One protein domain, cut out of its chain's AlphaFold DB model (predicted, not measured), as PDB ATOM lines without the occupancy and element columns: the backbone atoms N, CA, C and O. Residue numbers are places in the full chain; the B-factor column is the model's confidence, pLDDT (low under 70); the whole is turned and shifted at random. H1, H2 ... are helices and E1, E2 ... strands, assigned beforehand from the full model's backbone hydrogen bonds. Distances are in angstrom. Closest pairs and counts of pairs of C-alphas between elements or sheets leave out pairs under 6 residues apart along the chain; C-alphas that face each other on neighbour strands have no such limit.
ATOM      1  N   VAL A   8     163.031 205.899 171.498       93.44
ATOM      2  CA  VAL A   8     162.871 204.477 171.834       93.44
ATOM      3  C   VAL A   8     162.356 204.371 173.263       93.44
ATOM      4  O   VAL A   8     163.057 204.774 174.186       93.44
ATOM      5  N   VAL A   9     161.150 203.832 173.438       92.88
ATOM      6  CA  VAL A   9     160.493 203.715 174.748       92.88
ATOM      7  C   VAL A   9     160.268 202.240 175.062       92.88
ATOM      8  O   VAL A   9     159.591 201.540 174.309       92.88
ATOM      9  N   ILE A  10     160.838 201.766 176.172       93.12
ATOM     10  CA  ILE A  10     160.660 200.389 176.649       93.12
ATOM     11  C   ILE A  10     159.405 200.334 177.517       93.12
ATOM     12  O   ILE A  10     159.322 200.995 178.550       93.12
ATOM     13  N   LEU A  11     158.438 199.532 177.091       92.19
ATOM     14  CA  LEU A  11     157.130 199.388 177.703       92.19
ATOM     15  C   LEU A  11     157.063 198.098 178.497       92.19
ATOM     16  O   LEU A  11     157.136 197.004 177.955       92.19
ATOM     17  N   THR A  12     156.865 198.249 179.793       90.50
ATOM     18  CA  THR A  12     156.583 197.178 180.749       90.50
ATOM     19  C   THR A  12     155.230 197.432 181.404       90.50
ATOM     20  O   THR A  12     154.714 198.551 181.379       90.50
ATOM     21  N   LYS A  13     154.684 196.441 182.115       86.56
ATOM     22  CA  LYS A  13     153.451 196.614 182.914       86.56
ATOM     23  C   LYS A  13     153.529 197.813 183.876       86.56
ATOM     24  O   LYS A  13     152.542 198.510 184.090       86.56
ATOM     25  N   LYS A  14     154.719 198.093 184.423       85.88
ATOM     26  CA  LYS A  14     154.980 199.212 185.348       85.88
ATOM     27  C   LYS A  14     155.090 200.571 184.647       85.88
ATOM     28  O   LYS A  14     154.881 201.595 185.290       85.88
ATOM     29  N   SER A  15     155.368 200.591 183.343       88.12
ATOM     30  CA  SER A  15     155.544 201.826 182.562       88.12
ATOM     31  C   SER A  15     154.294 202.701 182.563       88.12
ATOM     32  O   SER A  15     154.391 203.918 182.646       88.12
ATOM     33  N   PHE A  16     153.109 202.088 182.576       87.25
ATOM     34  CA  PHE A  16     151.831 202.802 182.557       87.25
ATOM     35  C   PHE A  16     151.488 203.534 183.864       87.25
ATOM     36  O   PHE A  16     150.545 204.321 183.884       87.25
ATOM     37  N   ARG A  17     152.244 203.282 184.943       85.12
ATOM     38  CA  ARG A  17     152.168 204.007 186.224       85.12
ATOM     39  C   ARG A  17     153.236 205.100 186.340       85.12
ATOM     40  O   ARG A  17     153.175 205.898 187.267       85.12
ATOM     41  N   ASN A  18     154.239 205.101 185.458       86.25
ATOM     42  CA  ASN A  18     155.395 205.986 185.550       86.25
ATOM     43  C   ASN A  18     155.144 207.297 184.780       86.25
ATOM     44  O   ASN A  18     154.983 207.241 183.558       86.25
ATOM     45  N   PRO A  19     155.170 208.470 185.438       85.62
ATOM     46  CA  PRO A  19     154.921 209.744 184.772       85.62
ATOM     47  C   PRO A  19     155.868 210.063 183.627       85.62
ATOM     48  O   PRO A  19     155.409 210.499 182.573       85.62
ATOM     49  N   TYR A  20     157.155 209.765 183.785       88.31
ATOM     50  CA  TYR A  20     158.141 210.060 182.750       88.31
ATOM     51  C   TYR A  20     157.880 209.260 181.472       88.31
ATOM     52  O   TYR A  20     157.975 209.796 180.373       88.31
ATOM     53  N   THR A  21     157.467 207.996 181.602       90.31
ATOM     54  CA  THR A  21     157.185 207.158 180.431       90.31
ATOM     55  C   THR A  21     155.928 207.618 179.691       90.31
ATOM     56  O   THR A  21     155.908 207.622 178.464       90.31
ATOM     57  N   ILE A  22     154.885 208.047 180.409       89.38
ATOM     58  CA  ILE A  22     153.666 208.596 179.792       89.38
ATOM     59  C   ILE A  22     153.959 209.911 179.056       89.38
ATOM     60  O   ILE A  22     153.454 210.126 177.950       89.38
ATOM     61  N   GLU A  23     154.815 210.763 179.625       88.94
ATOM     62  CA  GLU A  23     155.265 211.999 178.982       88.94
ATOM     63  C   GLU A  23     156.068 211.718 177.700       88.94
ATOM     64  O   GLU A  23     155.764 212.288 176.649       88.94
ATOM     65  N   GLU A  24     157.027 210.787 177.744       91.06
ATOM     66  CA  GLU A  24     157.800 210.349 176.573       91.06
ATOM     67  C   GLU A  24     156.893 209.797 175.467       91.06
ATOM     68  O   GLU A  24     157.035 210.172 174.298       91.06
ATOM     69  N   LEU A  25     155.922 208.950 175.827       91.31
ATOM     70  CA  LEU A  25     154.944 208.409 174.885       91.31
ATOM     71  C   LEU A  25     154.161 209.517 174.191       91.31
ATOM     72  O   LEU A  25     154.085 209.535 172.962       91.31
ATOM     73  N   ARG A  26     153.613 210.467 174.955       89.62
ATOM     74  CA  ARG A  26     152.854 211.592 174.402       89.62
ATOM     75  C   ARG A  26     153.723 212.446 173.480       89.62
ATOM     76  O   ARG A  26     153.299 212.778 172.370       89.62
ATOM     77  N   PHE A  27     154.939 212.772 173.917       90.19
ATOM     78  CA  PHE A  27     155.867 213.605 173.164       90.19
ATOM     79  C   PHE A  27     156.247 212.961 171.824       90.19
ATOM     80  O   PHE A  27     156.019 213.557 170.767       90.19
ATOM     81  N   PHE A  28     156.761 211.728 171.829       91.25
ATOM     82  CA  PHE A  28     157.228 211.068 170.605       91.25
ATOM     83  C   PHE A  28     156.082 210.595 169.698       91.25
ATOM     84  O   PHE A  28     156.214 210.624 168.469       91.25
ATOM     85  N   ALA A  29     154.926 210.217 170.257       89.69
ATOM     86  CA  ALA A  29     153.748 209.897 169.449       89.69
ATOM     87  C   ALA A  29     153.244 211.133 168.688       89.69
ATOM     88  O   ALA A  29     152.919 211.030 167.503       89.69
ATOM     89  N   SER A  30     153.243 212.316 169.322       87.75
ATOM     90  CA  SER A  30     152.831 213.567 168.666       87.75
ATOM     91  C   SER A  30     153.721 213.933 167.469       87.75
ATOM     92  O   SER A  30     153.225 214.428 166.457       87.75
ATOM     93  N   LYS A  31     155.020 213.606 167.544       88.12
ATOM     94  CA  LYS A  31     156.011 213.832 166.479       88.12
ATOM     95  C   LYS A  31     156.118 212.683 165.467       88.12
ATOM     96  O   LYS A  31     156.922 212.776 164.542       88.12
ATOM     97  N   LYS A  32     155.318 211.617 165.611       87.44
ATOM     98  CA  LYS A  32     155.350 210.404 164.764       87.44
ATOM     99  C   LYS A  32     156.736 209.743 164.679       87.44
ATOM    100  O   LYS A  32     157.082 209.151 163.661       87.44
ATOM    101  N   ASN A  33     157.529 209.840 165.742       90.19
ATOM    102  CA  ASN A  33     158.880 209.278 165.809       90.19
ATOM    103  C   ASN A  33     159.092 208.358 167.024       90.19
ATOM    104  O   ASN A  33     160.230 208.073 167.409       90.19
ATOM    105  N   LEU A  34     157.992 207.894 167.616       92.25
ATOM    106  CA  LEU A  34     157.983 206.896 168.676       92.25
ATOM    107  C   LEU A  34     158.385 205.517 168.140       92.25
ATOM    108  O   LEU A  34     157.901 205.073 167.099       92.25
ATOM    109  N   VAL A  35     159.234 204.831 168.900       93.88
ATOM    110  CA  VAL A  35     159.657 203.448 168.681       93.88
ATOM    111  C   VAL A  35     159.365 202.658 169.960       93.88
ATOM    112  O   VAL A  35     160.189 202.652 170.876       93.88
ATOM    113  N   PRO A  36     158.178 202.037 170.070       93.88
ATOM    114  CA  PRO A  36     157.806 201.285 171.257       93.88
ATOM    115  C   PRO A  36     158.465 199.900 171.239       93.88
ATOM    116  O   PRO A  36     158.416 199.194 170.230       93.88
ATOM    117  N   VAL A  37     159.066 199.511 172.364       93.81
ATOM    118  CA  VAL A  37     159.596 198.163 172.615       93.81
ATOM    119  C   VAL A  37     158.782 197.540 173.737       93.81
ATOM    120  O   VAL A  37     158.889 197.962 174.882       93.81
ATOM    121  N   TYR A  38     157.965 196.546 173.421       92.00
ATOM    122  CA  TYR A  38     157.079 195.884 174.372       92.00
ATOM    123  C   TYR A  38     157.841 194.766 175.084       92.00
ATOM    124  O   TYR A  38     158.242 193.795 174.452       92.00
ATOM    125  N   PHE A  39     158.080 194.917 176.384       91.19
ATOM    126  CA  PHE A  39     158.796 193.956 177.216       91.19
ATOM    127  C   PHE A  39     157.809 193.174 178.090       91.19
ATOM    128  O   PHE A  39     157.124 193.762 178.933       91.19
ATOM    129  N   ASP A  40     157.726 191.861 177.862       88.19
ATOM    130  CA  ASP A  40     156.718 190.949 178.429       88.19
ATOM    131  C   ASP A  40     155.278 191.478 178.279       88.19
ATOM    132  O   ASP A  40     154.431 191.345 179.168       88.19
ATOM    133  N   LEU A  41     155.037 192.126 177.138       87.62
ATOM    134  CA  LEU A  41     153.774 192.703 176.696       87.62
ATOM    135  C   LEU A  41     153.659 192.537 175.182       87.62
ATOM    136  O   LEU A  41     154.674 192.476 174.481       87.62
ATOM    137  N   ARG A  42     152.428 192.542 174.675       86.12
ATOM    138  CA  ARG A  42     152.138 192.660 173.246       86.12
ATOM    139  C   ARG A  42     151.457 193.991 172.924       86.12
ATOM    140  O   ARG A  42     150.853 194.603 173.813       86.12
ATOM    141  N   PRO A  43     151.520 194.457 171.665       86.06
ATOM    142  CA  PRO A  43     150.769 195.632 171.234       86.06
ATOM    143  C   PRO A  43     149.269 195.521 171.539       86.06
ATOM    144  O   PRO A  43     148.665 196.499 171.978       86.06
ATOM    145  N   GLU A  44     148.686 194.328 171.373       84.88
ATOM    146  CA  GLU A  44     147.265 194.063 171.628       84.88
ATOM    147  C   GLU A  44     146.905 194.158 173.115       84.88
ATOM    148  O   GLU A  44     145.776 194.505 173.449       84.88
ATOM    149  N   ASP A  45     147.869 193.927 174.011       83.81
ATOM    150  CA  ASP A  45     147.654 194.041 175.454       83.81
ATOM    151  C   ASP A  45     147.588 195.508 175.908       83.81
ATOM    152  O   ASP A  45     147.161 195.795 177.020       83.81
ATOM    153  N   CYS A  46     148.018 196.464 175.082       85.50
ATOM    154  CA  CYS A  46     148.144 197.874 175.459       85.50
ATOM    155  C   CYS A  46     146.880 198.702 175.155       85.50
ATOM    156  O   CYS A  46     146.962 199.915 174.944       85.50
ATOM    157  N   LEU A  47     145.703 198.070 175.120       86.19
ATOM    158  CA  LEU A  47     144.429 198.754 174.903       86.19
ATOM    159  C   LEU A  47     143.995 199.518 176.158       86.19
ATOM    160  O   LEU A  47     143.842 198.944 177.233       86.19
ATOM    161  N   VAL A  48     143.704 200.815 176.002       85.50
ATOM    162  CA  VAL A  48     143.218 201.693 177.086       85.50
ATOM    163  C   VAL A  48     142.069 201.053 177.862       85.50
ATOM    164  O   VAL A  48     142.067 201.064 179.090       85.50
ATOM    165  N   ARG A  49     141.099 200.476 177.144       84.94
ATOM    166  CA  ARG A  49     139.938 199.822 177.749       84.94
ATOM    167  C   ARG A  49     140.348 198.669 178.660       84.94
ATOM    168  O   ARG A  49     139.858 198.592 179.780       84.94
ATOM    169  N   ASP A  50     141.247 197.810 178.200       84.31
ATOM    170  CA  ASP A  50     141.614 196.589 178.915       84.31
ATOM    171  C   ASP A  50     142.461 196.896 180.150       84.31
ATOM    172  O   ASP A  50     142.244 196.319 181.217       84.31
ATOM    173  N   VAL A  51     143.340 197.894 180.047       83.62
ATOM    174  CA  VAL A  51     144.146 198.381 181.170       83.62
ATOM    175  C   VAL A  51     143.264 198.997 182.268       83.62
ATOM    176  O   VAL A  51     143.474 198.712 183.449       83.62
ATOM    177  N   ILE A  52     142.267 199.814 181.902       83.88
ATOM    178  CA  ILE A  52     141.347 200.472 182.850       83.88
ATOM    179  C   ILE A  52     140.359 199.465 183.455       83.88
ATOM    180  O   ILE A  52     140.177 199.429 184.670       83.88
ATOM    181  N   GLU A  53     139.729 198.629 182.626       83.44
ATOM    182  CA  GLU A  53     138.700 197.667 183.046       83.44
ATOM    183  C   GLU A  53     139.284 196.369 183.640       83.44
ATOM    184  O   GLU A  53     138.524 195.452 183.949       83.44
ATOM    185  N   ARG A  54     140.614 196.280 183.815       82.69
ATOM    186  CA  ARG A  54     141.331 195.090 184.323       82.69
ATOM    187  C   ARG A  54     141.033 193.817 183.521       82.69
ATOM    188  O   ARG A  54     140.851 192.746 184.096       82.69
ATOM    189  N   ARG A  55     140.976 193.928 182.193       75.44
ATOM    190  CA  ARG A  55     140.745 192.790 181.291       75.44
ATOM    191  C   ARG A  55     142.061 192.190 180.805       75.44
ATOM    192  O   ARG A  55     143.006 192.912 180.504       75.44
ATOM    193  N   GLY A  56     142.082 190.868 180.664       77.62
ATOM    194  CA  GLY A  56     143.240 190.120 180.176       77.62
ATOM    195  C   GLY A  56     144.209 189.715 181.287       77.62
ATOM    196  O   GLY A  56     144.272 190.333 182.350       77.62
ATOM    197  N   GLU A  57     145.001 188.678 181.010       78.00
ATOM    198  CA  GLU A  57     145.864 187.990 181.984       78.00
ATOM    199  C   GLU A  57     146.834 188.940 182.713       78.00
ATOM    200  O   GLU A  57     147.171 188.751 183.882       78.00
ATOM    201  N   HIS A  58     147.285 189.998 182.035       77.50
ATOM    202  CA  HIS A  58     148.243 190.952 182.585       77.50
ATOM    203  C   HIS A  58     147.606 192.055 183.447       77.50
ATOM    204  O   HIS A  58     148.233 192.497 184.414       77.50
ATOM    205  N   TRP A  59     146.384 192.499 183.145       85.06
ATOM    206  CA  TRP A  59     145.778 193.673 183.791       85.06
ATOM    207  C   TRP A  59     144.813 193.336 184.921       85.06
ATOM    208  O   TRP A  59     144.511 194.222 185.717       85.06
ATOM    209  N   GLU A  60     144.409 192.076 185.079       80.44
ATOM    210  CA  GLU A  60     143.622 191.631 186.240       80.44
ATOM    211  C   GLU A  60     144.273 192.038 187.573       80.44
ATOM    212  O   GLU A  60     143.610 192.567 188.466       80.44
ATOM    213  N   LYS A  61     145.596 191.848 187.688       76.81
ATOM    214  CA  LYS A  61     146.376 192.198 188.889       76.81
ATOM    215  C   LYS A  61     146.951 193.611 188.852       76.81
ATOM    216  O   LYS A  61     147.079 194.256 189.891       76.81
ATOM    217  N   HIS A  62     147.349 194.079 187.670       74.38
ATOM    218  CA  HIS A  62     148.136 195.304 187.539       74.38
ATOM    219  C   HIS A  62     147.357 196.498 186.990       74.38
ATOM    220  O   HIS A  62     147.902 197.591 187.050       74.38
ATOM    221  N   GLY A  63     146.139 196.330 186.480       77.69
ATOM    222  CA  GLY A  63     145.326 197.387 185.872       77.69
ATOM    223  C   GLY A  63     144.417 198.136 186.851       77.69
ATOM    224  O   GLY A  63     144.533 198.034 188.078       77.69
ATOM    225  N   GLY A  64     143.460 198.879 186.304       81.69
ATOM    226  CA  GLY A  64     142.630 199.831 187.036       81.69
ATOM    227  C   GLY A  64     143.279 201.209 187.031       81.69
ATOM    228  O   GLY A  64     143.737 201.672 185.994       81.69
ATOM    229  N   GLU A  65     143.365 201.836 188.198       72.56
ATOM    230  CA  GLU A  65     143.730 203.242 188.415       72.56
ATOM    231  C   GLU A  65     145.223 203.591 188.200       72.56
ATOM    232  O   GLU A  65     145.849 204.297 188.990       72.56
ATOM    233  N   LEU A  66     145.842 203.118 187.115       76.38
ATOM    234  CA  LEU A  66     147.252 203.416 186.817       76.38
ATOM    235  C   LEU A  66     147.499 204.902 186.551       76.38
ATOM    236  O   LEU A  66     148.554 205.423 186.913       76.38
ATOM    237  N   TRP A  67     146.511 205.593 185.979       67.94
ATOM    238  CA  TRP A  67     146.568 207.031 185.717       67.94
ATOM    239  C   TRP A  67     146.568 207.874 187.004       67.94
ATOM    240  O   TRP A  67     147.093 208.984 187.001       67.94
ATOM    241  N   LEU A  68     146.034 207.353 188.118       68.38
ATOM    242  CA  LEU A  68     146.082 208.022 189.423       68.38
ATOM    243  C   LEU A  68     147.492 207.982 190.023       68.38
ATOM    244  O   LEU A  68     147.926 208.953 190.636       68.38
ATOM    245  N   LEU A  69     148.235 206.899 189.782       66.12
ATOM    246  CA  LEU A  69     149.635 206.761 190.207       66.12
ATOM    247  C   LEU A  69     150.598 207.623 189.372       66.12
ATOM    248  O   LEU A  69     151.653 208.012 189.866       66.12
ATOM    249  N   TYR A  70     150.206 207.957 188.141       68.12
ATOM    250  CA  TYR A  70     150.869 208.938 187.276       68.12
ATOM    251  C   TYR A  70     150.771 210.376 187.827       68.12
ATOM    252  O   TYR A  70     151.672 211.180 187.598       68.12
ATOM    253  N   GLY A  71     149.713 210.703 188.578       64.44
ATOM    254  CA  GLY A  71     149.517 212.033 189.167       64.44
ATOM    255  C   GLY A  71     149.015 213.109 188.194       64.44
ATOM    256  O   GLY A  71     149.056 214.290 188.535       64.44
ATOM    257  N   GLY A  72     148.536 212.730 187.001       69.69
ATOM    258  CA  GLY A  72     148.001 213.654 185.992       69.69
ATOM    259  C   GLY A  72     146.568 213.343 185.543       69.69
ATOM    260  O   GLY A  72     145.864 212.525 186.135       69.69
ATOM    261  N   LEU A  73     146.104 214.031 184.494       79.62
ATOM    262  CA  LEU A  73     144.729 213.916 183.999       79.62
ATOM    263  C   LEU A  73     144.517 212.596 183.245       79.62
ATOM    264  O   LEU A  73     145.277 212.256 182.339       79.62
ATOM    265  N   GLU A  74     143.417 211.901 183.539       82.31
ATOM    266  CA  GLU A  74     143.055 210.638 182.878       82.31
ATOM    267  C   GLU A  74     143.022 210.769 181.345       82.31
ATOM    268  O   GLU A  74     143.474 209.881 180.626       82.31
ATOM    269  N   LYS A  75     142.545 211.911 180.833       84.44
ATOM    270  CA  LYS A  75     142.495 212.194 179.393       84.44
ATOM    271  C   LYS A  75     143.880 212.138 178.738       84.44
ATOM    272  O   LYS A  75     144.025 211.543 177.678       84.44
ATOM    273  N   GLU A  76     144.893 212.708 179.384       84.56
ATOM    274  CA  GLU A  76     146.262 212.741 178.855       84.56
ATOM    275  C   GLU A  76     146.893 211.353 178.837       84.56
ATOM    276  O   GLU A  76     147.569 210.984 177.878       84.56
ATOM    277  N   TRP A  77     146.620 210.569 179.879       88.81
ATOM    278  CA  TRP A  77     147.046 209.181 179.957       88.81
ATOM    279  C   TRP A  77     146.389 208.338 178.854       88.81
ATOM    280  O   TRP A  77     147.082 207.633 178.119       88.81
ATOM    281  N   ARG A  78     145.065 208.469 178.665       87.94
ATOM    282  CA  ARG A  78     144.330 207.777 177.592       87.94
ATOM    283  C   ARG A  78     144.883 208.141 176.214       87.94
ATOM    284  O   ARG A  78     145.061 207.256 175.382       87.94
ATOM    285  N   ASP A  79     145.180 209.418 175.973       86.62
ATOM    286  CA  ASP A  79     145.742 209.889 174.703       86.62
ATOM    287  C   ASP A  79     147.146 209.320 174.445       86.62
ATOM    288  O   ASP A  79     147.436 208.895 173.323       86.62
ATOM    289  N   ALA A  80     148.002 209.253 175.471       88.12
ATOM    290  CA  ALA A  80     149.343 208.679 175.362       88.12
ATOM    291  C   ALA A  80     149.306 207.179 175.024       88.12
ATOM    292  O   ALA A  80     149.983 206.736 174.096       88.12
ATOM    293  N   VAL A  81     148.470 206.406 175.726       87.25
ATOM    294  CA  VAL A  81     148.329 204.957 175.502       87.25
ATOM    295  C   VAL A  81     147.669 204.665 174.150       87.25
ATOM    296  O   VAL A  81     148.154 203.817 173.406       87.25
ATOM    297  N   ASN A  82     146.645 205.428 173.751       87.44
ATOM    298  CA  ASN A  82     146.068 205.339 172.401       87.44
ATOM    299  C   ASN A  82     147.082 205.675 171.294       87.44
ATOM    300  O   ASN A  82     146.927 205.226 170.157       87.44
ATOM    301  N   GLY A  83     148.123 206.452 171.608       84.19
ATOM    302  CA  GLY A  83     149.242 206.715 170.710       84.19
ATOM    303  C   GLY A  83     149.973 205.444 170.267       84.19
ATOM    304  O   GLY A  83     150.428 205.390 169.128       84.19
ATOM    305  N   LEU A  84     150.013 204.402 171.106       85.81
ATOM    306  CA  LEU A  84     150.674 203.126 170.802       85.81
ATOM    307  C   LEU A  84     150.002 202.368 169.654       85.81
ATOM    308  O   LEU A  84     150.692 201.819 168.800       85.81
ATOM    309  N   LEU A  85     148.668 202.407 169.573       78.75
ATOM    310  CA  LEU A  85     147.901 201.753 168.501       78.75
ATOM    311  C   LEU A  85     148.180 202.346 167.116       78.75
ATOM    312  O   LEU A  85     147.911 201.718 166.097       78.75
ATOM    313  N   ARG A  86     148.711 203.571 167.064       76.44
ATOM    314  CA  ARG A  86     149.027 204.266 165.811       76.44
ATOM    315  C   ARG A  86     150.413 203.904 165.270       76.44
ATOM    316  O   ARG A  86     150.771 204.369 164.192       76.44
ATOM    317  N   VAL A  87     151.195 203.104 166.002       77.75
ATOM    318  CA  VAL A  87     152.599 202.785 165.706       77.75
ATOM    319  C   VAL A  87     152.746 201.297 165.356       77.75
ATOM    320  O   VAL A  87     153.471 200.546 166.002       77.75
ATOM    321  N   ASP A  88     152.053 200.861 164.299       68.06
ATOM    322  CA  ASP A  88     152.008 199.443 163.892       68.06
ATOM    323  C   ASP A  88     153.273 198.968 163.137       68.06
ATOM    324  O   ASP A  88     153.489 197.777 162.933       68.06
ATOM    325  N   GLU A  89     154.149 199.888 162.719       74.94
ATOM    326  CA  GLU A  89     155.292 199.562 161.850       74.94
ATOM    327  C   GLU A  89     156.445 198.837 162.572       74.94
ATOM    328  O   GLU A  89     157.229 198.133 161.933       74.94
ATOM    329  N   TRP A  90     156.579 199.002 163.893       81.62
ATOM    330  CA  TRP A  90     157.755 198.523 164.631       81.62
ATOM    331  C   TRP A  90     157.584 197.103 165.187       81.62
ATOM    332  O   TRP A  90     158.497 196.293 165.014       81.62
ATOM    333  N   LYS A  91     156.433 196.789 165.811       83.31
ATOM    334  CA  LYS A  91     156.088 195.482 166.433       83.31
ATOM    335  C   LYS A  91     157.281 194.809 167.128       83.31
ATOM    336  O   LYS A  91     157.663 193.685 166.788       83.31
ATOM    337  N   LEU A  92     157.935 195.547 168.026       92.25
ATOM    338  CA  LEU A  92     159.128 195.102 168.747       92.25
ATOM    339  C   LEU A  92     158.716 194.449 170.065       92.25
ATOM    340  O   LEU A  92     158.553 195.129 171.072       92.25
ATOM    341  N   GLU A  93     158.544 193.133 170.043       92.06
ATOM    342  CA  GLU A  93     158.142 192.330 171.200       92.06
ATOM    343  C   GLU A  93     159.356 191.604 171.784       92.06
ATOM    344  O   GLU A  93     159.968 190.747 171.144       92.06
ATOM    345  N   ALA A  94     159.722 191.965 173.008       92.00
ATOM    346  CA  ALA A  94     160.757 191.325 173.796       92.00
ATOM    347  C   ALA A  94     160.095 190.487 174.896       92.00
ATOM    348  O   ALA A  94     159.563 191.020 175.860       92.00
ATOM    349  N   HIS A  95     160.159 189.169 174.761       89.00
ATOM    350  CA  HIS A  95     159.752 188.218 175.795       89.00
ATOM    351  C   HIS A  95     160.844 187.160 175.971       89.00
ATOM    352  O   HIS A  95     161.760 187.085 175.139       89.00
ATOM    353  N   ASP A  96     160.770 186.346 177.027       83.50
ATOM    354  CA  ASP A  96     161.765 185.287 177.258       83.50
ATOM    355  C   ASP A  96     161.920 184.412 175.999       83.50
ATOM    356  O   ASP A  96     160.945 184.055 175.328       83.50
TER     357      ASP A  96
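What this domain is: This is residues 8 to 96 of the 789 residues of the protein "Putative disease resistance protein (TIR-NBS class)-like" of Solanum chacoense (UniProt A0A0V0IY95). A small sheet of three parallel strands, E1, E2 and E3, makes one side of this domain, and the helix H1 packs over E1 and E2. The second long helix, H6, crosses H1 at a steep tilt and comes near E2 at its last residue, Leu 84, while four short helices, H2 to H5, follow one another in a wide loop that leads from E2 away from the sheet and back to H6. The printed part has 89 residues with six named helices and three named strands, in the order E1 H1 E2 H2 H3 H4 H5 H6 E3, and across the sheet the strands stand in the order E1, E2, E3. The class is mixed, helices and strands. The whole is compact, with a radius of gyration of the C-alphas of 11.8 A and a rounded outline of 31 by 29 by 18 A.

Where its parts are: Begin with the sheet's longest strand, E2, residues 34 to 39, which runs 15.5 A from C-alpha 34 at (157.983, 206.896, 168.676) to C-alpha 39 at (158.796, 193.956, 177.216). Beside it are E1, residues 8 to 11, starting at C-alpha 8 at (162.871, 204.477, 171.834), and E3, residues 92 to 94, ending at C-alpha 94 at (160.757, 191.325, 173.796). H1, residues 19 to 30, is the longest helix by residues and measures 16.7 A. H6, residues 74 to 84, measures 16.1 A. Between E2 and H6 look for four short helices: H2, residues 43 to 46; H3, residues 48 to 52; H4, residues 59 to 62; and H5, residues 66 to 70.

How they stand to each other: Start at E2, the inner strand, with the edge strands E1 and E3 as its neighbours. E1 and E2 are parallel at 34 degrees; look for N 11 and O 37 at 2.7 A and N 37 and O 9 at 2.9 A, within hydrogen-bond range. E2 and E3 are parallel at 24 degrees, with N 38 and O 92 at 2.8 A. H1 is on the sheet at a height of 9.3 A, over E1 and E2 and slantwise to the strands, at 50 degrees to E1 on the local plane; its closest C-alpha to E1 is that of Leu 25, 7.3 A from that of Val 9. H1 on one face of the sheet gives two layers, one of strands and one of helix. E1, H1, E2 form a strand-helix-strand unit, two parallel neighbour strands with a helix between, and its crossover is right-handed; E2, H2 to H6 and E3 form another. Walk outward to H6, the hub, which touches four other helices. It touches H1 at a steep tilt of 57 degrees, running the same way, the closest C-alphas being those of Arg 26 and Ala 80 at 4.7 A. H6 only just touches H3, with 3 pairs of C-alphas within 8 A, the closest those of Val 48 and Arg 78 at 6.2 A. It only just touches H2 as well, with 3 such pairs, Cys 46 and Val 81 the closest at 7.1 A. H5 and H6 touch only at the corner, and only just, with 3 pairs; the closest C-alphas are those of Trp 67 and Glu 74, 5.8 A apart. H2 only grazes the sheet, with its residues 43 to 46. H4 touches no helix but is near H3, the C-alphas of Val 51 and Trp 59 being 5.6 A apart. In H1, H3 and H5 every O i to N i+4 pair is within hydrogen-bond range, in H6 6 of 7 are, and H2 and H4 are too short for such a pair.

The domain as a whole: The two C-alphas farthest apart are those of Leu 73 and Asp 96, at 34.0 A. The printed part has no cut, and no link is long. The mean pLDDT of the printed part is 84.4; look for values under 70 at residues 67 to 72 and residue 88.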